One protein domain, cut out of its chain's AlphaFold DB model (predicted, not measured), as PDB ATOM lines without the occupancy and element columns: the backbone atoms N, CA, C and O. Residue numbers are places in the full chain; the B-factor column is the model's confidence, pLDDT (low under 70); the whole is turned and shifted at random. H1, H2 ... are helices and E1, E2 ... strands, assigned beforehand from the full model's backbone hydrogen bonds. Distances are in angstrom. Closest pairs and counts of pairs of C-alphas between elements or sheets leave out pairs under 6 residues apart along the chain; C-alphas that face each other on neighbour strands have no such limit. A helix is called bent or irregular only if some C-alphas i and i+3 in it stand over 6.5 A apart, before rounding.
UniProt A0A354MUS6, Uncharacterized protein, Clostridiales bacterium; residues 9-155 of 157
ATOM      1  N   ARG A   9      13.436  29.740 224.828       73.38
ATOM      2  CA  ARG A   9      13.249  28.899 226.019       73.38
ATOM      3  C   ARG A   9      12.522  29.615 227.130       73.38
ATOM      4  O   ARG A   9      12.773  30.788 227.378       73.38
ATOM      5  N   GLY A  10      11.741  28.832 227.859       72.88
ATOM      6  CA  GLY A  10      11.080  29.266 229.074       72.88
ATOM      7  C   GLY A  10      10.466  28.100 229.842       72.88
ATOM      8  O   GLY A  10      10.279  26.987 229.338       72.88
ATOM      9  N   THR A  11      10.164  28.364 231.100       78.31
ATOM     10  CA  THR A  11       9.194  27.641 231.915       78.31
ATOM     11  C   THR A  11       7.776  27.942 231.430       78.31
ATOM     12  O   THR A  11       7.556  28.863 230.645       78.31
ATOM     13  N   ALA A  12       6.788  27.186 231.914       78.44
ATOM     14  CA  ALA A  12       5.390  27.434 231.553       78.44
ATOM     15  C   ALA A  12       4.966  28.871 231.897       78.44
ATOM     16  O   ALA A  12       4.353  29.534 231.075       78.44
ATOM     17  N   ALA A  13       5.386  29.373 233.062       80.38
ATOM     18  CA  ALA A  13       5.071  30.728 233.507       80.38
ATOM     19  C   ALA A  13       5.729  31.815 232.640       80.38
ATOM     20  O   ALA A  13       5.111  32.838 232.362       80.38
ATOM     21  N   GLU A  14       6.973  31.606 232.199       82.62
ATOM     22  CA  GLU A  14       7.659  32.547 231.299       82.62
ATOM     23  C   GLU A  14       6.991  32.585 229.924       82.62
ATOM     24  O   GLU A  14       6.833  33.658 229.351       82.62
ATOM     25  N   TRP A  15       6.541  31.432 229.425       82.31
ATOM     26  CA  TRP A  15       5.808  31.351 228.166       82.31
ATOM     27  C   TRP A  15       4.390  31.915 228.249       82.31
ATOM     28  O   TRP A  15       3.964  32.585 227.318       82.31
ATOM     29  N   GLU A  16       3.679  31.715 229.358       79.38
ATOM     30  CA  GLU A  16       2.377  32.352 229.607       79.38
ATOM     31  C   GLU A  16       2.491  33.879 229.694       79.38
ATOM     32  O   GLU A  16       1.584  34.596 229.283       79.38
ATOM     33  N   ALA A  17       3.614  34.394 230.201       79.88
ATOM     34  CA  ALA A  17       3.901  35.824 230.182       79.88
ATOM     35  C   ALA A  17       4.307  36.333 228.783       79.88
ATOM     36  O   ALA A  17       4.227  37.535 228.520       79.88
ATOM     37  N   HIS A  18       4.746  35.436 227.895       76.38
ATOM     38  CA  HIS A  18       5.160  35.733 226.527       76.38
ATOM     39  C   HIS A  18       3.999  35.518 225.541       76.38
ATOM     40  O   HIS A  18       3.952  34.545 224.786       76.38
ATOM     41  N   ASP A  19       3.075  36.477 225.521       79.06
ATOM     42  CA  ASP A  19       1.883  36.493 224.660       79.06
ATOM     43  C   ASP A  19       2.187  37.029 223.246       79.06
ATOM     44  O   ASP A  19       1.599  37.999 222.767       79.06
ATOM     45  N   VAL A  20       3.202  36.455 222.597       82.06
ATOM     46  CA  VAL A  20       3.574  36.798 221.219       82.06
ATOM     47  C   VAL A  20       3.571  35.526 220.377       82.06
ATOM     48  O   VAL A  20       4.206  34.544 220.785       82.06
ATOM     49  N   PRO A  21       2.908  35.538 219.203       87.44
ATOM     50  CA  PRO A  21       2.950  34.421 218.275       87.44
ATOM     51  C   PRO A  21       4.376  34.061 217.876       87.44
ATOM     52  O   PRO A  21       5.188  34.940 217.564       87.44
ATOM     53  N   LEU A  22       4.669  32.764 217.866       85.25
ATOM     54  CA  LEU A  22       5.917  32.277 217.292       85.25
ATOM     55  C   LEU A  22       5.838  32.349 215.774       85.25
ATOM     56  O   LEU A  22       4.794  32.058 215.187       85.25
ATOM     57  N   LYS A  23       6.944  32.713 215.125       85.81
ATOM     58  CA  LYS A  23       6.983  32.726 213.661       85.81
ATOM     59  C   LYS A  23       6.822  31.310 213.124       85.81
ATOM     60  O   LYS A  23       7.209  30.343 213.777       85.81
ATOM     61  N   ASP A  24       6.293  31.214 211.912       83.88
ATOM     62  CA  ASP A  24       6.168  29.938 211.215       83.88
ATOM     63  C   ASP A  24       7.536  29.239 211.123       83.88
ATOM     64  O   ASP A  24       8.532  29.848 210.714       83.88
ATOM     65  N   GLY A  25       7.595  27.990 211.586       76.81
ATOM     66  CA  GLY A  25       8.817  27.188 211.649       76.81
ATOM     67  C   GLY A  25       9.782  27.531 212.793       76.81
ATOM     68  O   GLY A  25      10.841  26.915 212.880       76.81
ATOM     69  N   GLU A  26       9.468  28.482 213.682       81.56
ATOM     70  CA  GLU A  26      10.353  28.866 214.792       81.56
ATOM     71  C   GLU A  26      10.290  27.845 215.942       81.56
ATOM     72  O   GLU A  26       9.222  27.664 216.538       81.56
ATOM     73  N   PRO A  27      11.406  27.169 216.285       81.12
ATOM     74  CA  PRO A  27      11.410  26.175 217.344       81.12
ATOM     75  C   PRO A  27      11.533  26.831 218.721       81.12
ATOM     76  O   PRO A  27      12.393  27.681 218.972       81.12
ATOM     77  N   ALA A  28      10.715  26.362 219.657       83.25
ATOM     78  CA  ALA A  28      10.706  26.832 221.031       83.25
ATOM     79  C   ALA A  28      10.582  25.670 222.022       83.25
ATOM     80  O   ALA A  28       9.887  24.680 221.780       83.25
ATOM     81  N   LEU A  29      11.251  25.805 223.169       82.19
ATOM     82  CA  LEU A  29      11.305  24.768 224.196       82.19
ATOM     83  C   LEU A  29      10.608  25.199 225.487       82.19
ATOM     84  O   LEU A  29      10.881  26.268 226.040       82.19
ATOM     85  N   LEU A  30       9.782  24.300 226.020       82.81
ATOM     86  CA  LEU A  30       9.213  24.387 227.361       82.81
ATOM     87  C   LEU A  30       9.936  23.427 228.299       82.81
ATOM     88  O   LEU A  30       9.855  22.208 228.137       82.81
ATOM     89  N   LYS A  31      10.575  23.970 229.336       75.38
ATOM     90  CA  LYS A  31      11.098  23.170 230.446       75.38
ATOM     91  C   LYS A  31       9.967  22.850 231.419       75.38
ATOM     92  O   LYS A  31       9.412  23.748 232.056       75.38
ATOM     93  N   LYS A  32       9.629  21.569 231.551       77.00
ATOM     94  CA  LYS A  32       8.631  21.102 232.516       77.00
ATOM     95  C   LYS A  32       9.230  20.935 233.908       77.00
ATOM     96  O   LYS A  32      10.424  20.695 234.078       77.00
ATOM     97  N   ALA A  33       8.360  21.019 234.912       71.12
ATOM     98  CA  ALA A  33       8.730  20.848 236.318       71.12
ATOM     99  C   ALA A  33       9.259  19.438 236.644       71.12
ATOM    100  O   ALA A  33      10.017  19.274 237.593       71.12
ATOM    101  N   ASP A  34       8.894  18.431 235.849       72.00
ATOM    102  CA  ASP A  34       9.361  17.045 235.983       72.00
ATOM    103  C   ASP A  34      10.698  16.772 235.271       72.00
ATOM    104  O   ASP A  34      11.130  15.626 235.170       72.00
ATOM    105  N   GLY A  35      11.358  17.822 234.772       64.81
ATOM    106  CA  GLY A  35      12.657  17.741 234.113       64.81
ATOM    107  C   GLY A  35      12.599  17.426 232.619       64.81
ATOM    108  O   GLY A  35      13.642  17.545 231.970       64.81
ATOM    109  N   ARG A  36      11.423  17.094 232.066       72.56
ATOM    110  CA  ARG A  36      11.224  16.910 230.620       72.56
ATOM    111  C   ARG A  36      11.279  18.243 229.881       72.56
ATOM    112  O   ARG A  36      10.970  19.300 230.438       72.56
ATOM    113  N   VAL A  37      11.622  18.182 228.601       76.19
ATOM    114  CA  VAL A  37      11.591  19.340 227.702       76.19
ATOM    115  C   VAL A  37      10.592  19.061 226.587       76.19
ATOM    116  O   VAL A  37      10.646  18.005 225.972       76.19
ATOM    117  N   GLN A  38       9.663  19.980 226.339       81.88
ATOM    118  CA  GLN A  38       8.755  19.903 225.194       81.88
ATOM    119  C   GLN A  38       9.210  20.833 224.082       81.88
ATOM    120  O   GLN A  38       9.497  21.999 224.347       81.88
ATOM    121  N   LEU A  39       9.203  20.322 222.855       83.06
ATOM    122  CA  LEU A  39       9.402  21.096 221.640       83.06
ATOM    123  C   LEU A  39       8.044  21.497 221.064       83.06
ATOM    124  O   LEU A  39       7.135  20.670 220.923       83.06
ATOM    125  N   ARG A  40       7.922  22.776 220.725       86.50
ATOM    126  CA  ARG A  40       6.832  23.343 219.931       86.50
ATOM    127  C   ARG A  40       7.440  24.100 218.757       86.50
ATOM    128  O   ARG A  40       8.554  24.613 218.869       86.50
ATOM    129  N   VAL A  41       6.712  24.153 217.652       83.69
ATOM    130  CA  VAL A  41       7.103  24.891 216.448       83.69
ATOM    131  C   VAL A  41       6.000  25.893 216.154       83.69
ATOM    132  O   VAL A  41       4.825  25.530 216.207       83.69
ATOM    133  N   GLY A  42       6.378  27.148 215.923       87.25
ATOM    134  CA  GLY A  42       5.432  28.201 215.575       87.25
ATOM    135  C   GLY A  42       4.741  27.943 214.242       87.25
ATOM    136  O   GLY A  42       5.347  27.416 213.315       87.25
ATOM    137  N   ASP A  43       3.476  28.339 214.159       86.75
ATOM    138  CA  ASP A  43       2.640  28.317 212.950       86.75
ATOM    139  C   ASP A  43       2.460  29.727 212.345       86.75
ATOM    140  O   ASP A  43       1.721  29.913 211.381       86.75
ATOM    141  N   GLY A  44       3.120  30.741 212.922       88.75
ATOM    142  CA  GLY A  44       3.023  32.139 212.509       88.75
ATOM    143  C   GLY A  44       1.816  32.898 213.065       88.75
ATOM    144  O   GLY A  44       1.750  34.115 212.878       88.75
ATOM    145  N   GLU A  45       0.888  32.228 213.750       90.31
ATOM    146  CA  GLU A  45      -0.386  32.808 214.194       90.31
ATOM    147  C   GLU A  45      -0.646  32.613 215.696       90.31
ATOM    148  O   GLU A  45      -1.208  33.499 216.344       90.31
ATOM    149  N   SER A  46      -0.208  31.492 216.262       90.38
ATOM    150  CA  SER A  46      -0.490  31.060 217.628       90.38
ATOM    151  C   SER A  46       0.629  31.426 218.606       90.38
ATOM    152  O   SER A  46       1.826  31.303 218.320       90.38
ATOM    153  N   CYS A  47       0.234  31.825 219.815       88.81
ATOM    154  CA  CYS A  47       1.139  31.974 220.953       88.81
ATOM    155  C   CYS A  47       1.654  30.608 221.430       88.81
ATOM    156  O   CYS A  47       1.017  29.573 221.221       88.81
ATOM    157  N   PHE A  48       2.795  30.601 222.132       86.31
ATOM    158  CA  PHE A  48       3.436  29.360 222.588       86.31
ATOM    159  C   PHE A  48       2.473  28.436 223.344       86.31
ATOM    160  O   PHE A  48       2.491  27.227 223.117       86.31
ATOM    161  N   SER A  49       1.640  28.991 224.231       84.94
ATOM    162  CA  SER A  49       0.691  28.251 225.075       84.94
ATOM    163  C   SER A  49      -0.318  27.428 224.278       84.94
ATOM    164  O   SER A  49      -0.655  26.322 224.709       84.94
ATOM    165  N   ASP A  50      -0.728  27.933 223.116       88.31
ATOM    166  CA  ASP A  50      -1.777  27.353 222.274       88.31
ATOM    167  C   ASP A  50      -1.229  26.346 221.258       88.31
ATOM    168  O   ASP A  50      -1.970  25.510 220.740       88.31
ATOM    169  N   LEU A  51       0.084  26.373 221.015       87.19
ATOM    170  CA  LEU A  51       0.748  25.417 220.139       87.19
ATOM    171  C   LEU A  51       0.732  24.002 220.728       87.19
ATOM    172  O   LEU A  51       1.016  23.770 221.908       87.19
ATOM    173  N   GLY A  52       0.467  23.021 219.866       84.81
ATOM    174  CA  GLY A  52       0.660  21.614 220.196       84.81
ATOM    175  C   GLY A  52       2.139  21.292 220.417       84.81
ATOM    176  O   GLY A  52       3.021  21.848 219.763       84.81
ATOM    177  N   ALA A  53       2.425  20.366 221.335       82.62
ATOM    178  CA  ALA A  53       3.758  19.777 221.398       82.62
ATOM    179  C   ALA A  53       3.982  18.931 220.141       82.62
ATOM    180  O   ALA A  53       3.206  18.012 219.880       82.62
ATOM    181  N   VAL A  54       5.042  19.236 219.395       80.06
ATOM    182  CA  VAL A  54       5.502  18.399 218.274       80.06
ATOM    183  C   VAL A  54       6.467  17.322 218.757       80.06
ATOM    184  O   VAL A  54       6.691  16.333 218.074       80.06
ATOM    185  N   GLY A  55       7.002  17.498 219.967       74.75
ATOM    186  CA  GLY A  55       7.920  16.563 220.582       74.75
ATOM    187  C   GLY A  55       8.030  16.746 222.090       74.75
ATOM    188  O   GLY A  55       7.790  17.820 222.648       74.75
ATOM    189  N   GLU A  56       8.424  15.679 222.768       79.75
ATOM    190  CA  GLU A  56       8.899  15.697 224.144       79.75
ATOM    191  C   GLU A  56      10.222  14.929 224.244       79.75
ATOM    192  O   GLU A  56      10.334  13.811 223.744       79.75
ATOM    193  N   CYS A  57      11.229  15.531 224.872       71.75
ATOM    194  CA  CYS A  57      12.500  14.882 225.154       71.75
ATOM    195  C   CYS A  57      12.473  14.191 226.516       71.75
ATOM    196  O   CYS A  57      12.061  14.773 227.530       71.75
ATOM    197  N   ARG A  58      12.998  12.967 226.552       71.75
ATOM    198  CA  ARG A  58      13.403  12.293 227.789       71.75
ATOM    199  C   ARG A  58      14.843  12.666 228.111       71.75
ATOM    200  O   ARG A  58      15.680  12.716 227.217       71.75
ATOM    201  N   VAL A  59      15.120  12.924 229.385       66.94
ATOM    202  CA  VAL A  59      16.491  13.169 229.842       66.94
ATOM    203  C   VAL A  59      17.191  11.824 229.968       66.94
ATOM    204  O   VAL A  59      16.748  10.988 230.757       66.94
ATOM    205  N   GLU A  60      18.268  11.622 229.215       66.62
ATOM    206  CA  GLU A  60      19.187  10.509 229.464       66.62
ATOM    207  C   GLU A  60      20.182  10.934 230.548       66.62
ATOM    208  O   GLU A  60      20.786  12.006 230.431       66.62
ATOM    209  N   PRO A  61      20.321  10.156 231.640       53.22
ATOM    210  CA  PRO A  61      21.074  10.582 232.810       53.22
ATOM    211  C   PRO A  61      22.583  10.666 232.573       53.22
ATOM    212  O   PRO A  61      23.228  11.344 233.358       53.22
ATOM    213  N   GLU A  62      23.130  10.036 231.526       63.62
ATOM    214  CA  GLU A  62      24.529  10.186 231.099       63.62
ATOM    215  C   GLU A  62      24.769   9.467 229.752       63.62
ATOM    216  O   GLU A  62      24.816   8.238 229.713       63.62
ATOM    217  N   ALA A  63      24.901  10.242 228.661       58.34
ATOM    218  CA  ALA A  63      25.963  10.168 227.631       58.34
ATOM    219  C   ALA A  63      25.498  10.678 226.252       58.34
ATOM    220  O   ALA A  63      24.541  10.146 225.706       58.34
ATOM    221  N   LEU A  64      26.255  11.613 225.650       56.97
ATOM    222  CA  LEU A  64      27.022  11.330 224.424       56.97
ATOM    223  C   LEU A  64      28.146  12.369 224.193       56.97
ATOM    224  O   LEU A  64      27.869  13.524 223.887       56.97
ATOM    225  N   PRO A  65      29.417  11.949 224.314       63.75
ATOM    226  CA  PRO A  65      30.587  12.645 223.770       63.75
ATOM    227  C   PRO A  65      31.087  12.058 222.429       63.75
ATOM    228  O   PRO A  65      31.995  12.625 221.833       63.75
ATOM    229  N   PHE A  66      30.526  10.929 221.973       75.69
ATOM    230  CA  PHE A  66      30.686  10.357 220.623       75.69
ATOM    231  C   PHE A  66      29.600   9.297 220.366       75.69
ATOM    232  O   PHE A  66      29.590   8.290 221.084       75.69
ATOM    233  N   GLY A  67      28.699   9.465 219.385       85.44
ATOM    234  CA  GLY A  67      27.744   8.400 219.011       85.44
ATOM    235  C   GLY A  67      26.471   8.804 218.252       85.44
ATOM    236  O   GLY A  67      26.274   9.961 217.894       85.44
ATOM    237  N   GLU A  68      25.603   7.816 218.009       89.81
ATOM    238  CA  GLU A  68      24.336   7.986 217.283       89.81
ATOM    239  C   GLU A  68      23.274   8.658 218.155       89.81
ATOM    240  O   GLU A  68      23.041   8.246 219.296       89.81
ATOM    241  N   LEU A  69      22.578   9.648 217.603       89.69
ATOM    242  CA  LEU A  69      21.443  10.266 218.274       89.69
ATOM    243  C   LEU A  69      20.167   9.428 218.151       89.69
ATOM    244  O   LEU A  69      19.783   8.981 217.072       89.69
ATOM    245  N   ALA A  70      19.434   9.333 219.253       87.50
ATOM    246  CA  ALA A  70      18.082   8.806 219.295       87.50
ATOM    247  C   ALA A  70      17.060   9.951 219.294       87.50
ATOM    248  O   ALA A  70      17.213  10.949 220.003       87.50
ATOM    249  N   ALA A  71      15.983   9.786 218.521       85.38
ATOM    250  CA  ALA A  71      14.889  10.750 218.473       85.38
ATOM    251  C   ALA A  71      14.219  10.903 219.849       85.38
ATOM    252  O   ALA A  71      13.981   9.917 220.551       85.38
ATOM    253  N   GLY A  72      13.865  12.133 220.217       81.31
ATOM    254  CA  GLY A  72      13.132  12.421 221.448       81.31
ATOM    255  C   GLY A  72      13.980  12.362 222.716       81.31
ATOM    256  O   GLY A  72      13.445  12.096 223.796       81.31
ATOM    257  N   TYR A  73      15.282  12.627 222.613       84.38
ATOM    258  CA  TYR A  73      16.199  12.621 223.752       84.38
ATOM    259  C   TYR A  73      16.857  13.979 224.019       84.38
ATOM    260  O   TYR A  73      17.115  14.755 223.102       84.38
ATOM    261  N   ASP A  74      17.067  14.282 225.303       85.75
ATOM    262  CA  ASP A  74      17.864  15.400 225.825       85.75
ATOM    263  C   ASP A  74      19.137  14.834 226.464       85.75
ATOM    264  O   ASP A  74      19.106  14.258 227.557       85.75
ATOM    265  N   TYR A  75      20.243  14.984 225.741       86.75
ATOM    266  CA  TYR A  75      21.582  14.564 226.117       86.75
ATOM    267  C   TYR A  75      22.249  15.656 226.948       86.75
ATOM    268  O   TYR A  75      22.677  16.684 226.421       86.75
ATOM    269  N   ARG A  76      22.369  15.436 228.259       87.31
ATOM    270  CA  ARG A  76      23.043  16.366 229.177       87.31
ATOM    271  C   ARG A  76      24.468  15.901 229.439       87.31
ATOM    272  O   ARG A  76      24.699  15.031 230.266       87.31
ATOM    273  N   ILE A  77      25.404  16.477 228.697       87.00
ATOM    274  CA  ILE A  77      26.807  16.053 228.629       87.00
ATOM    275  C   ILE A  77      27.629  16.682 229.769       87.00
ATOM    276  O   ILE A  77      28.611  16.100 230.221       87.00
ATOM    277  N   GLY A  78      27.208  17.845 230.279       86.31
ATOM    278  CA  GLY A  78      27.979  18.612 231.261       86.31
ATOM    279  C   GLY A  78      29.215  19.244 230.620       86.31
ATOM    280  O   GLY A  78      29.159  19.649 229.460       86.31
ATOM    281  N   ASN A  79      30.329  19.331 231.353       88.12
ATOM    282  CA  ASN A  79      31.573  19.886 230.810       88.12
ATOM    283  C   ASN A  79      32.158  18.970 229.733       88.12
ATOM    284  O   ASN A  79      32.465  17.810 230.009       88.12
ATOM    285  N   ALA A  80      32.355  19.511 228.533       87.25
ATOM    286  CA  ALA A  80      32.842  18.759 227.387       87.25
ATOM    287  C   ALA A  80      34.064  19.436 226.753       87.25
ATOM    288  O   ALA A  80      34.006  20.598 226.350       87.25
ATOM    289  N   GLU A  81      35.157  18.685 226.605       89.19
ATOM    290  CA  GLU A  81      36.279  19.071 225.733       89.19
ATOM    291  C   GLU A  81      35.921  18.853 224.256       89.19
ATOM    292  O   GLU A  81      36.343  19.618 223.388       89.19
ATOM    293  N   GLY A  82      35.087  17.846 223.981       90.31
ATOM    294  CA  GLY A  82      34.568  17.539 222.656       90.31
ATOM    295  C   GLY A  82      33.147  16.978 222.697       90.31
ATOM    296  O   GLY A  82      32.777  16.281 223.644       90.31
ATOM    297  N   VAL A  83      32.365  17.286 221.666       91.06
ATOM    298  CA  VAL A  83      31.036  16.721 221.412       91.06
ATOM    299  C   VAL A  83      31.001  16.250 219.967       91.06
ATOM    300  O   VAL A  83      31.094  17.062 219.050       91.06
ATOM    301  N   GLU A  84      30.858  14.944 219.771       91.50
ATOM    302  CA  GLU A  84      30.702  14.335 218.454       91.50
ATOM    303  C   GLU A  84      29.435  13.480 218.408       91.50
ATOM    304  O   GLU A  84      29.122  12.749 219.351       91.50
ATOM    305  N   TYR A  85      28.680  13.577 217.318       90.94
ATOM    306  CA  TYR A  85      27.501  12.744 217.100       90.94
ATOM    307  C   TYR A  85      27.165  12.599 215.620       90.94
ATOM    308  O   TYR A  85      27.587  13.397 214.786       90.94
ATOM    309  N   PHE A  86      26.324  11.619 215.313       90.88
ATOM    310  CA  PHE A  86      25.781  11.401 213.977       90.88
ATOM    311  C   PHE A  86      24.281  11.103 214.038       90.88
ATOM    312  O   PHE A  86      23.746  10.686 215.072       90.88
ATOM    313  N   PHE A  87      23.589  11.372 212.933       90.56
ATOM    314  CA  PHE A  87      22.181  11.012 212.790       90.56
ATOM    315  C   PHE A  87      22.056   9.500 212.537       90.56
ATOM    316  O   PHE A  87      22.975   8.903 211.975       90.56
ATOM    317  N   PRO A  88      20.929   8.869 212.909       90.50
ATOM    318  CA  PRO A  88      20.701   7.466 212.584       90.50
ATOM    319  C   PRO A  88      20.645   7.252 211.067       90.50
ATOM    320  O   PRO A  88      20.182   8.121 210.327       90.50
ATOM    321  N   GLU A  89      21.058   6.070 210.598       88.06
ATOM    322  CA  GLU A  89      21.092   5.736 209.159       88.06
ATOM    323  C   GLU A  89      19.723   5.922 208.481       88.06
ATOM    324  O   GLU A  89      19.625   6.393 207.349       88.06
ATOM    325  N   THR A  90      18.647   5.576 209.192       90.00
ATOM    326  CA  THR A  90      17.271   5.891 208.795       90.00
ATOM    327  C   THR A  90      16.726   6.966 209.725       90.00
ATOM    328  O   THR A  90      16.363   6.664 210.862       90.00
ATOM    329  N   ILE A  91      16.674   8.209 209.244       90.31
ATOM    330  CA  ILE A  91      16.193   9.361 210.015       90.31
ATOM    331  C   ILE A  91      14.655   9.391 209.987       90.31
ATOM    332  O   ILE A  91      14.080   9.458 208.900       90.31
ATOM    333  N   PRO A  92      13.974   9.329 211.146       84.88
ATOM    334  CA  PRO A  92      12.531   9.549 211.231       84.88
ATOM    335  C   PRO A  92      12.111  10.934 210.715       84.88
ATOM    336  O   PRO A  92      12.819  11.915 210.936       84.88
ATOM    337  N   ASP A  93      10.929  11.030 210.098       77.81
ATOM    338  CA  ASP A  93      10.382  12.297 209.575       77.81
ATOM    339  C   ASP A  93      10.139  13.353 210.671       77.81
ATOM    340  O   ASP A  93      10.109  14.546 210.390       77.81
ATOM    341  N   ASP A  94       9.963  12.923 211.919       75.06
ATOM    342  CA  ASP A  94       9.757  13.753 213.106       75.06
ATOM    343  C   ASP A  94      10.981  13.750 214.037       75.06
ATOM    344  O   ASP A  94      10.862  13.956 215.247       75.06
ATOM    345  N   PHE A  95      12.175  13.487 213.499       85.56
ATOM    346  CA  PHE A  95      13.382  13.400 214.309       85.56
ATOM    347  C   PHE A  95      13.746  14.750 214.934       85.56
ATOM    348  O   PHE A  95      13.930  15.757 214.247       85.56
ATOM    349  N   TYR A  96      13.962  14.735 216.246       88.62
ATOM    350  CA  TYR A  96      14.628  15.803 216.984       88.62
ATOM    351  C   TYR A  96      15.412  15.230 218.167       88.62
ATOM    352  O   TYR A  96      15.032  14.212 218.749       88.62
ATOM    353  N   ALA A  97      16.481  15.912 218.558       88.62
ATOM    354  CA  ALA A  97      17.235  15.649 219.775       88.62
ATOM    355  C   ALA A  97      17.820  16.954 220.333       88.62
ATOM    356  O   ALA A  97      18.014  17.936 219.616       88.62
ATOM    357  N   LEU A  98      18.094  16.971 221.632       89.50
ATOM    358  CA  LEU A  98      18.726  18.088 222.327       89.50
ATOM    359  C   LEU A  98      20.083  17.647 222.855       89.50
ATOM    360  O   LEU A  98      20.191  16.589 223.463       89.50
ATOM    361  N   LEU A  99      21.102  18.477 222.662       90.69
ATOM    362  CA  LEU A  99      22.413  18.308 223.277       90.69
ATOM    363  C   LEU A  99      22.675  19.509 224.170       90.69
ATOM    364  O   LEU A  99      22.637  20.635 223.691       90.69
ATOM    365  N   THR A 100      22.957  19.282 225.447       89.19
ATOM    366  CA  THR A 100      23.287  20.325 226.421       89.19
ATOM    367  C   THR A 100      24.675  20.066 226.990       89.19
ATOM    368  O   THR A 100      24.918  18.998 227.551       89.19
ATOM    369  N   PHE A 101      25.575  21.041 226.871       91.06
ATOM    370  CA  PHE A 101      26.953  20.929 227.347       91.06
ATOM    371  C   PHE A 101      27.520  22.282 227.785       91.06
ATOM    372  O   PHE A 101      27.070  23.342 227.356       91.06
ATOM    373  N   ASP A 102      28.536  22.228 228.633       91.81
ATOM    374  CA  ASP A 102      29.312  23.363 229.104       91.81
ATOM    375  C   ASP A 102      30.682  23.349 228.422       91.81
ATOM    376  O   ASP A 102      31.396  22.343 228.441       91.81
ATOM    377  N   SER A 103      31.044  24.477 227.820       92.12
ATOM    378  CA  SER A 103      32.405  24.728 227.349       92.12
ATOM    379  C   SER A 103      33.240  25.305 228.487       92.12
ATOM    380  O   SER A 103      32.815  26.235 229.177       92.12
ATOM    381  N   GLY A 104      34.421  24.728 228.696       87.75
ATOM    382  CA  GLY A 104      35.336  25.139 229.757       87.75
ATOM    383  C   GLY A 104      36.105  26.415 229.415       87.75
ATOM    384  O   GLY A 104      35.685  27.235 228.601       87.75
ATOM    385  N   ALA A 105      37.286  26.568 230.018       89.12
ATOM    386  CA  ALA A 105      38.178  27.693 229.727       89.12
ATOM    387  C   ALA A 105      38.637  27.734 228.256       89.12
ATOM    388  O   ALA A 105      38.962  28.806 227.743       89.12
ATOM    389  N   GLU A 106      38.642  26.577 227.593       90.69
ATOM    390  CA  GLU A 106      38.866  26.422 226.160       90.69
ATOM    391  C   GLU A 106      37.551  26.098 225.440       90.69
ATOM    392  O   GLU A 106      36.605  25.569 226.029       90.69
ATOM    393  N   ALA A 107      37.495  26.445 224.154       92.06
ATOM    394  CA  ALA A 107      36.369  26.125 223.289       92.06
ATOM    395  C   ALA A 107      36.219  24.604 223.145       92.06
ATOM    396  O   ALA A 107      37.190  23.912 222.840       92.06
ATOM    397  N   THR A 108      34.999  24.097 223.325       92.19
ATOM    398  CA  THR A 108      34.670  22.693 223.051       92.19
ATOM    399  C   THR A 108      34.791  22.419 221.558       92.19
ATOM    400  O   THR A 108      34.253  23.167 220.738       92.19
ATOM    401  N   VAL A 109      35.446  21.322 221.192       91.31
ATOM    402  CA  VAL A 109      35.464  20.859 219.803       91.31
ATOM    403  C   VAL A 109      34.113  20.221 219.472       91.31
ATOM    404  O   VAL A 109      33.647  19.351 220.200       91.31
ATOM    405  N   TYR A 110      33.468  20.644 218.388       91.50
ATOM    406  CA  TYR A 110      32.135  20.162 218.020       91.50
ATOM    407  C   TYR A 110      32.151  19.529 216.632       91.50
ATOM    408  O   TYR A 110      32.505  20.188 215.654       91.50
ATOM    409  N   TYR A 111      31.755  18.262 216.556       88.31
ATOM    410  CA  TYR A 111      31.666  17.491 215.324       88.31
ATOM    411  C   TYR A 111      30.260  16.921 215.153       88.31
ATOM    412  O   TYR A 111      29.631  16.431 216.089       88.31
ATOM    413  N   THR A 112      29.768  16.985 213.926       84.25
ATOM    414  CA  THR A 112      28.527  16.340 213.509       84.25
ATOM    415  C   THR A 112      28.724  15.766 212.115       84.25
ATOM    416  O   THR A 112      29.716  16.096 211.462       84.25
ATOM    417  N   ASP A 113      27.796  14.924 211.668       77.38
ATOM    418  CA  ASP A 113      27.749  14.483 210.278       77.38
ATOM    419  C   ASP A 113      27.905  15.662 209.316       77.38
ATOM    420  O   ASP A 113      27.271  16.714 209.481       77.38
ATOM    421  N   ASP A 114      28.682  15.429 208.259       67.25
ATOM    422  CA  ASP A 114      28.709  16.312 207.106       67.25
ATOM    423  C   ASP A 114      27.256  16.523 206.623       67.25
ATOM    424  O   ASP A 114      26.453  15.585 206.569       67.25
ATOM    425  N   ASP A 115      26.912  17.783 206.345       84.62
ATOM    426  CA  ASP A 115      25.606  18.280 205.872       84.62
ATOM    427  C   ASP A 115      24.582  18.737 206.934       84.62
ATOM    428  O   ASP A 115      23.474  19.140 206.566       84.62
ATOM    429  N   CYS A 116      24.911  18.761 208.232       89.94
ATOM    430  CA  CYS A 116      24.059  19.450 209.214       89.94
ATOM    431  C   CYS A 116      24.252  20.976 209.153       89.94
ATOM    432  O   CYS A 116      25.362  21.478 209.343       89.94
ATOM    433  N   TYR A 117      23.172  21.723 208.909       90.62
ATOM    434  CA  TYR A 117      23.214  23.185 208.826       90.62
ATOM    435  C   TYR A 117      22.793  23.837 210.145       90.62
ATOM    436  O   TYR A 117      21.657  23.677 210.595       90.62
ATOM    437  N   PHE A 118      23.695  24.611 210.755       91.38
ATOM    438  CA  PHE A 118      23.422  25.307 212.011       91.38
ATOM    439  C   PHE A 118      22.954  26.745 211.817       91.38
ATOM    440  O   PHE A 118      23.371  27.470 210.910       91.38
ATOM    441  N   THR A 119      22.142  27.196 212.766       90.88
ATOM    442  CA  THR A 119      21.792  28.598 212.994       90.88
ATOM    443  C   THR A 119      21.845  28.919 214.489       90.88
ATOM    444  O   THR A 119      21.845  28.017 215.326       90.88
ATOM    445  N   GLY A 120      21.877  30.207 214.840       88.56
ATOM    446  CA  GLY A 120      21.889  30.662 216.234       88.56
ATOM    447  C   GLY A 120      23.242  31.205 216.687       88.56
ATOM    448  O   GLY A 120      23.974  31.807 215.899       88.56
ATOM    449  N   ASP A 121      23.535  31.054 217.979       90.00
ATOM    450  CA  ASP A 121      24.747  31.605 218.593       90.00
ATOM    451  C   ASP A 121      26.016  30.874 218.117       90.00
ATOM    452  O   ASP A 121      25.985  29.683 217.812       90.00
ATOM    453  N   ASP A 122      27.132  31.611 218.047       93.31
ATOM    454  CA  ASP A 122      28.471  31.107 217.685       93.31
ATOM    455  C   ASP A 122      28.488  30.247 216.404       93.31
ATOM    456  O   ASP A 122      29.211  29.259 216.278       93.31
ATOM    457  N   THR A 123      27.652  30.640 215.441       92.44
ATOM    458  CA  THR A 123      27.479  29.962 214.158       92.44
ATOM    459  C   THR A 123      27.829  30.905 213.009       92.44
ATOM    460  O   THR A 123      27.273  32.000 212.904       92.44
ATOM    461  N   GLU A 124      28.713  30.472 212.111       90.75
ATOM    462  CA  GLU A 124      29.110  31.221 210.915       90.75
ATOM    463  C   GLU A 124      29.074  30.312 209.685       90.75
ATOM    464  O   GLU A 124      29.581  29.194 209.701       90.75
ATOM    465  N   GLY A 125      28.428  30.770 208.607       88.94
ATOM    466  CA  GLY A 125      28.349  30.003 207.358       88.94
ATOM    467  C   GLY A 125      27.637  28.648 207.478       88.94
ATOM    468  O   GLY A 125      27.903  27.765 206.671       88.94
ATOM    469  N   GLY A 126      26.756  28.478 208.472       88.00
ATOM    470  CA  GLY A 126      26.087  27.202 208.750       88.00
ATOM    471  C   GLY A 126      26.877  26.252 209.648       88.00
ATOM    472  O   GLY A 126      26.409  25.150 209.911       88.00
ATOM    473  N   VAL A 127      28.054  26.663 210.128       90.44
ATOM    474  CA  VAL A 127      28.931  25.856 210.981       90.44
ATOM    475  C   VAL A 127      28.895  26.398 212.403       90.44
ATOM    476  O   VAL A 127      29.185  27.573 212.632       90.44
ATOM    477  N   PHE A 128      28.556  25.541 213.364       93.50
ATOM    478  CA  PHE A 128      28.609  25.874 214.784       93.50
ATOM    479  C   PHE A 128      30.030  25.683 215.331       93.50
ATOM    480  O   PHE A 128      30.610  24.608 215.203       93.50
ATOM    481  N   THR A 129      30.587  26.727 215.950       94.19
ATOM    482  CA  THR A 129      31.909  26.706 216.593       94.19
ATOM    483  C   THR A 129      31.776  27.214 218.032       94.19
ATOM    484  O   THR A 129      31.782  28.428 218.242       94.19
ATOM    485  N   PRO A 130      31.649  26.328 219.039       94.19
ATOM    486  CA  PRO A 130      31.442  26.748 220.422       94.19
ATOM    487  C   PRO A 130      32.563  27.676 220.908       94.19
ATOM    488  O   PRO A 130      33.735  27.315 220.904       94.19
ATOM    489  N   ALA A 131      32.217  28.867 221.384       94.81
ATOM    490  CA  ALA A 131      33.112  29.703 222.177       94.81
ATOM    491  C   ALA A 131      33.269  29.153 223.605       94.81
ATOM    492  O   ALA A 131      32.326  28.571 224.137       94.81
ATOM    493  N   ALA A 132      34.428  29.395 224.223       93.75
ATOM    494  CA  ALA A 132      34.740  29.022 225.606       93.75
ATOM    495  C   ALA A 132      33.831  29.703 226.653       93.75
ATOM    496  O   ALA A 132      33.303  30.793 226.417       93.75
ATOM    497  N   ASN A 133      33.755  29.114 227.850       92.69
ATOM    498  CA  ASN A 133      33.037  29.602 229.037       92.69
ATOM    499  C   ASN A 133      31.552  29.903 228.786       92.69
ATOM    500  O   ASN A 133      30.999  30.902 229.261       92.69
ATOM    501  N   LYS A 134      30.900  29.042 228.011       93.50
ATOM    502  CA  LYS A 134      29.466  29.104 227.734       93.50
ATOM    503  C   LYS A 134      28.780  27.782 228.027       93.50
ATOM    504  O   LYS A 134      29.318  26.712 227.745       93.50
ATOM    505  N   HIS A 135      27.547  27.892 228.500       91.69
ATOM    506  CA  HIS A 135      26.582  26.809 228.512       91.69
ATOM    507  C   HIS A 135      25.820  26.818 227.187       91.69
ATOM    508  O   HIS A 135      25.168  27.809 226.840       91.69
ATOM    509  N   TYR A 136      25.901  25.720 226.447       92.12
ATOM    510  CA  TYR A 136      25.185  25.531 225.198       92.12
ATOM    511  C   TYR A 136      24.061  24.544 225.370       92.12
ATOM    512  O   TYR A 136      24.164  23.529 226.059       92.12
ATOM    513  N   THR A 137      23.025  24.780 224.588       90.56
ATOM    514  CA  THR A 137      22.151  23.696 224.201       90.56
ATOM    515  C   THR A 137      21.786  23.852 222.741       90.56
ATOM    516  O   THR A 137      21.358  24.923 222.294       90.56
ATOM    517  N   VAL A 138      21.909  22.744 222.039       91.75
ATOM    518  CA  VAL A 138      21.722  22.607 220.610       91.75
ATOM    519  C   VAL A 138      20.493  21.741 220.387       91.75
ATOM    520  O   VAL A 138      20.440  20.610 220.863       91.75
ATOM    521  N   LEU A 139      19.496  22.283 219.694       91.12
ATOM    522  CA  LEU A 139      18.413  21.489 219.127       91.12
ATOM    523  C   LEU A 139      18.868  21.017 217.757       91.12
ATOM    524  O   LEU A 139      19.183  21.845 216.907       91.12
ATOM    525  N   VAL A 140      18.859  19.716 217.534       90.50
ATOM    526  CA  VAL A 140      19.014  19.139 216.202       90.50
ATOM    527  C   VAL A 140      17.712  18.488 215.793       90.50
ATOM    528  O   VAL A 140      17.010  17.918 216.628       90.50
ATOM    529  N   TRP A 141      17.362  18.605 214.523       88.75
ATOM    530  CA  TRP A 141      16.110  18.083 213.998       88.75
ATOM    531  C   TRP A 141      16.205  17.839 212.493       88.75
ATOM    532  O   TRP A 141      17.198  18.203 211.856       88.75
ATOM    533  N   TYR A 142      15.201  17.163 211.949       86.06
ATOM    534  CA  TYR A 142      15.135  16.800 210.542       86.06
ATOM    535  C   TYR A 142      13.774  17.164 209.951       86.06
ATOM    536  O   TYR A 142      12.742  16.771 210.481       86.06
ATOM    537  N   ASP A 143      13.790  17.889 208.834       79.06
ATOM    538  CA  ASP A 143      12.606  18.291 208.058       79.06
ATOM    539  C   ASP A 143      12.723  17.901 206.570       79.06
ATOM    540  O   ASP A 143      12.102  18.497 205.689       79.06
ATOM    541  N   GLY A 144      13.564  16.905 206.274       84.38
ATOM    542  CA  GLY A 144      14.078  16.616 204.932       84.38
ATOM    543  C   GLY A 144      15.512  17.113 204.727       84.38
ATOM    544  O   GLY A 144      16.182  16.678 203.793       84.38
ATOM    545  N   THR A 145      16.008  17.981 205.613       87.00
ATOM    546  CA  THR A 145      17.423  18.354 205.741       87.00
ATOM    547  C   THR A 145      17.847  18.272 207.213       87.00
ATOM    548  O   THR A 145      17.027  18.459 208.108       87.00
ATOM    549  N   LYS A 146      19.121  17.972 207.492       90.50
ATOM    550  CA  LYS A 146      19.665  17.983 208.861       90.50
ATOM    551  C   LYS A 146      19.841  19.432 209.322       90.50
ATOM    552  O   LYS A 146      20.578  20.194 208.696       90.50
ATOM    553  N   GLN A 147      19.173  19.806 210.405       89.69
ATOM    554  CA  GLN A 147      19.173  21.172 210.925       89.69
ATOM    555  C   GLN A 147      19.664  21.206 212.369       89.69
ATOM    556  O   GLN A 147      19.357  20.319 213.170       89.69
ATOM    557  N   GLY A 148      20.356  22.285 212.721       90.69
ATOM    558  CA  GLY A 148      20.768  22.599 214.082       90.69
ATOM    559  C   GLY A 148      20.416  24.036 214.463       90.69
ATOM    560  O   GLY A 148      20.627  24.974 213.695       90.69
ATOM    561  N   VAL A 149      19.900  24.239 215.673       90.19
ATOM    562  CA  VAL A 149      19.675  25.570 216.248       90.19
ATOM    563  C   VAL A 149      20.364  25.651 217.600       90.19
ATOM    564  O   VAL A 149      20.082  24.875 218.517       90.19
ATOM    565  N   VAL A 150      21.273  26.610 217.723       90.44
ATOM    566  CA  VAL A 150      22.161  26.770 218.871       90.44
ATOM    567  C   VAL A 150      21.702  27.936 219.732       90.44
ATOM    568  O   VAL A 150      21.482  29.048 219.244       90.44
ATOM    569  N   ARG A 151      21.634  27.700 221.043       89.06
ATOM    570  CA  ARG A 151      21.591  28.767 222.042       89.06
ATOM    571  C   ARG A 151      22.772  28.629 222.992       89.06
ATOM    572  O   ARG A 151      22.910  27.589 223.637       89.06
ATOM    573  N   GLY A 152      23.569  29.685 223.095       86.12
ATOM    574  CA  GLY A 152      24.677  29.804 224.035       86.12
ATOM    575  C   GLY A 152      24.406  30.901 225.060       86.12
ATOM    576  O   GLY A 152      24.011  32.014 224.711       86.12
ATOM    577  N   VAL A 153      24.639  30.609 226.334       87.81
ATOM    578  CA  VAL A 153      24.627  31.606 227.413       87.81
ATOM    579  C   VAL A 153      25.978  31.598 228.117       87.81
ATOM    580  O   VAL A 153      26.609  30.552 228.241       87.81
ATOM    581  N   ALA A 154      26.456  32.770 228.534       85.81
ATOM    582  CA  ALA A 154      27.704  32.852 229.286       85.81
ATOM    583  C   ALA A 154      27.587  32.055 230.593       85.81
ATOM    584  O   ALA A 154      26.519  32.039 231.210       85.81
ATOM    585  N   HIS A 155      28.677  31.416 231.026       70.75
ATOM    586  CA  HIS A 155      28.779  30.960 232.412       70.75
ATOM    587  C   HIS A 155      28.701  32.182 233.327       70.75
ATOM    588  O   HIS A 155      29.540  33.080 233.246       70.75
TER     589      HIS A 155
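AT A GLANCE: This is residues 9 to 155 of the 157 residues of an uncharacterized protein of Clostridiales bacterium (UniProt A0A354MUS6). One long sheet of nine strands folds back on itself: E1, E2 and E3 make a small leaf that stands over one face of E8, E11 and E12, and the slanting strand E4 leads from it to the hinge E6. A second, small sheet, E5, E7 and E9, lies over the other face of the larger leaf, near E8, and H1 with the loop of residues 42 to 54 covers the far side of the small leaf. The printed part has 147 residues, with one named helix and twelve named strands in the order E1, H1, E2 to E12. The large sheet is mixed, in the order E1, E2, E3, E4, E6, E8, E11, E12, E10; the small one is all parallel. The class is mostly strand, with 73 residues, under half, in named elements; the whole is compact and rounded, with a radius of gyration of the C-alphas of 14.9 A and spans of 39 by 36 by 32 A.

HOW THE PARTS SIT: The large sheet runs, strand beside strand, E1, residues 9 to 11, E2, residues 27 to 31, E3, residues 37 to 41, E4, residues 55 to 60, E6, residues 73 to 79, E8, residues 96 to 102, E11, residues 134 to 142, E12, residues 146 to 154, and E10, residues 117 to 120. It is strongly twisted, and curled like part of a barrel by 115 degrees. It is a folded sheet, one bent back on itself: E1 E2 E3 E4 face E8 E11 E12 E10, with E6 as the hinge. E11 and E12 form an antiparallel hairpin, with N 135 and O 153 within hydrogen-bond range at 2.8 A. E8 and E11 are antiparallel, with N 97 and O 140 at 2.8 A. E6 and E8 are parallel, with N 75 and O 98 at 2.8 A. E12 and the edge strand E10 are parallel, with N 119 and O 148 at 2.8 A. E4 is staggered: residues 55 to 57 pair with E3, with N 57 and O 37 at 2.8 A, and residues 58 to 60 with E6, with N 74 and O 58 at 2.8 A. E2, E3 and E4 form a meander, each strand the antiparallel neighbour of the one before; N 28 and O 40 are 2.9 A apart. E1 and E2 are parallel, with N 31 and O 10 at 3.0 A. With H1, residues 12 to 17, they make a strand-helix-strand unit, two parallel neighbour strands with a helix between, and its crossover is right-handed. H1 is on this sheet, over E1, at a height over the sheet of 6.4 A; its line runs slantwise to E1, at 53 degrees on the local plane. Every O i to N i+4 pair of H1 is within hydrogen-bond range. The small sheet has E7, residues 82 to 86, between E5, residues 66 to 68, and E9, residues 109 to 112; N 86 and O 67 are 3.1 A apart, N 83 and O 109 2.8 A. E7 and E8 are near each other, with 5 pairs of C-alphas within 10 A.

IN THESE COORDINATES: E12 is 26.5 A from first to last C-alpha, E11 25.5 A, E8 20.5 A, E6 18.4 A and E4 15.6 A. E1 begins at C-alpha 9, (13.249, 28.899, 226.019). E11 begins at C-alpha 134, (29.466, 29.104, 227.734), and E12 ends at C-alpha 154, (27.704, 32.852, 229.286).

THE WHOLE: The two C-alphas farthest apart, those of Glu 45 and Ala 105, are 41.9 A apart. The printed part, residues 9 to 155, has no cut. The long links are E3 to E4 and E10 to E11, with 13 residues each; in the latter, residues 123 to 124 pair with 127 to 128, antiparallel. The mean pLDDT of the printed part is 84.5; residue 35, residues 59 to 65 and residue 114 are under 70.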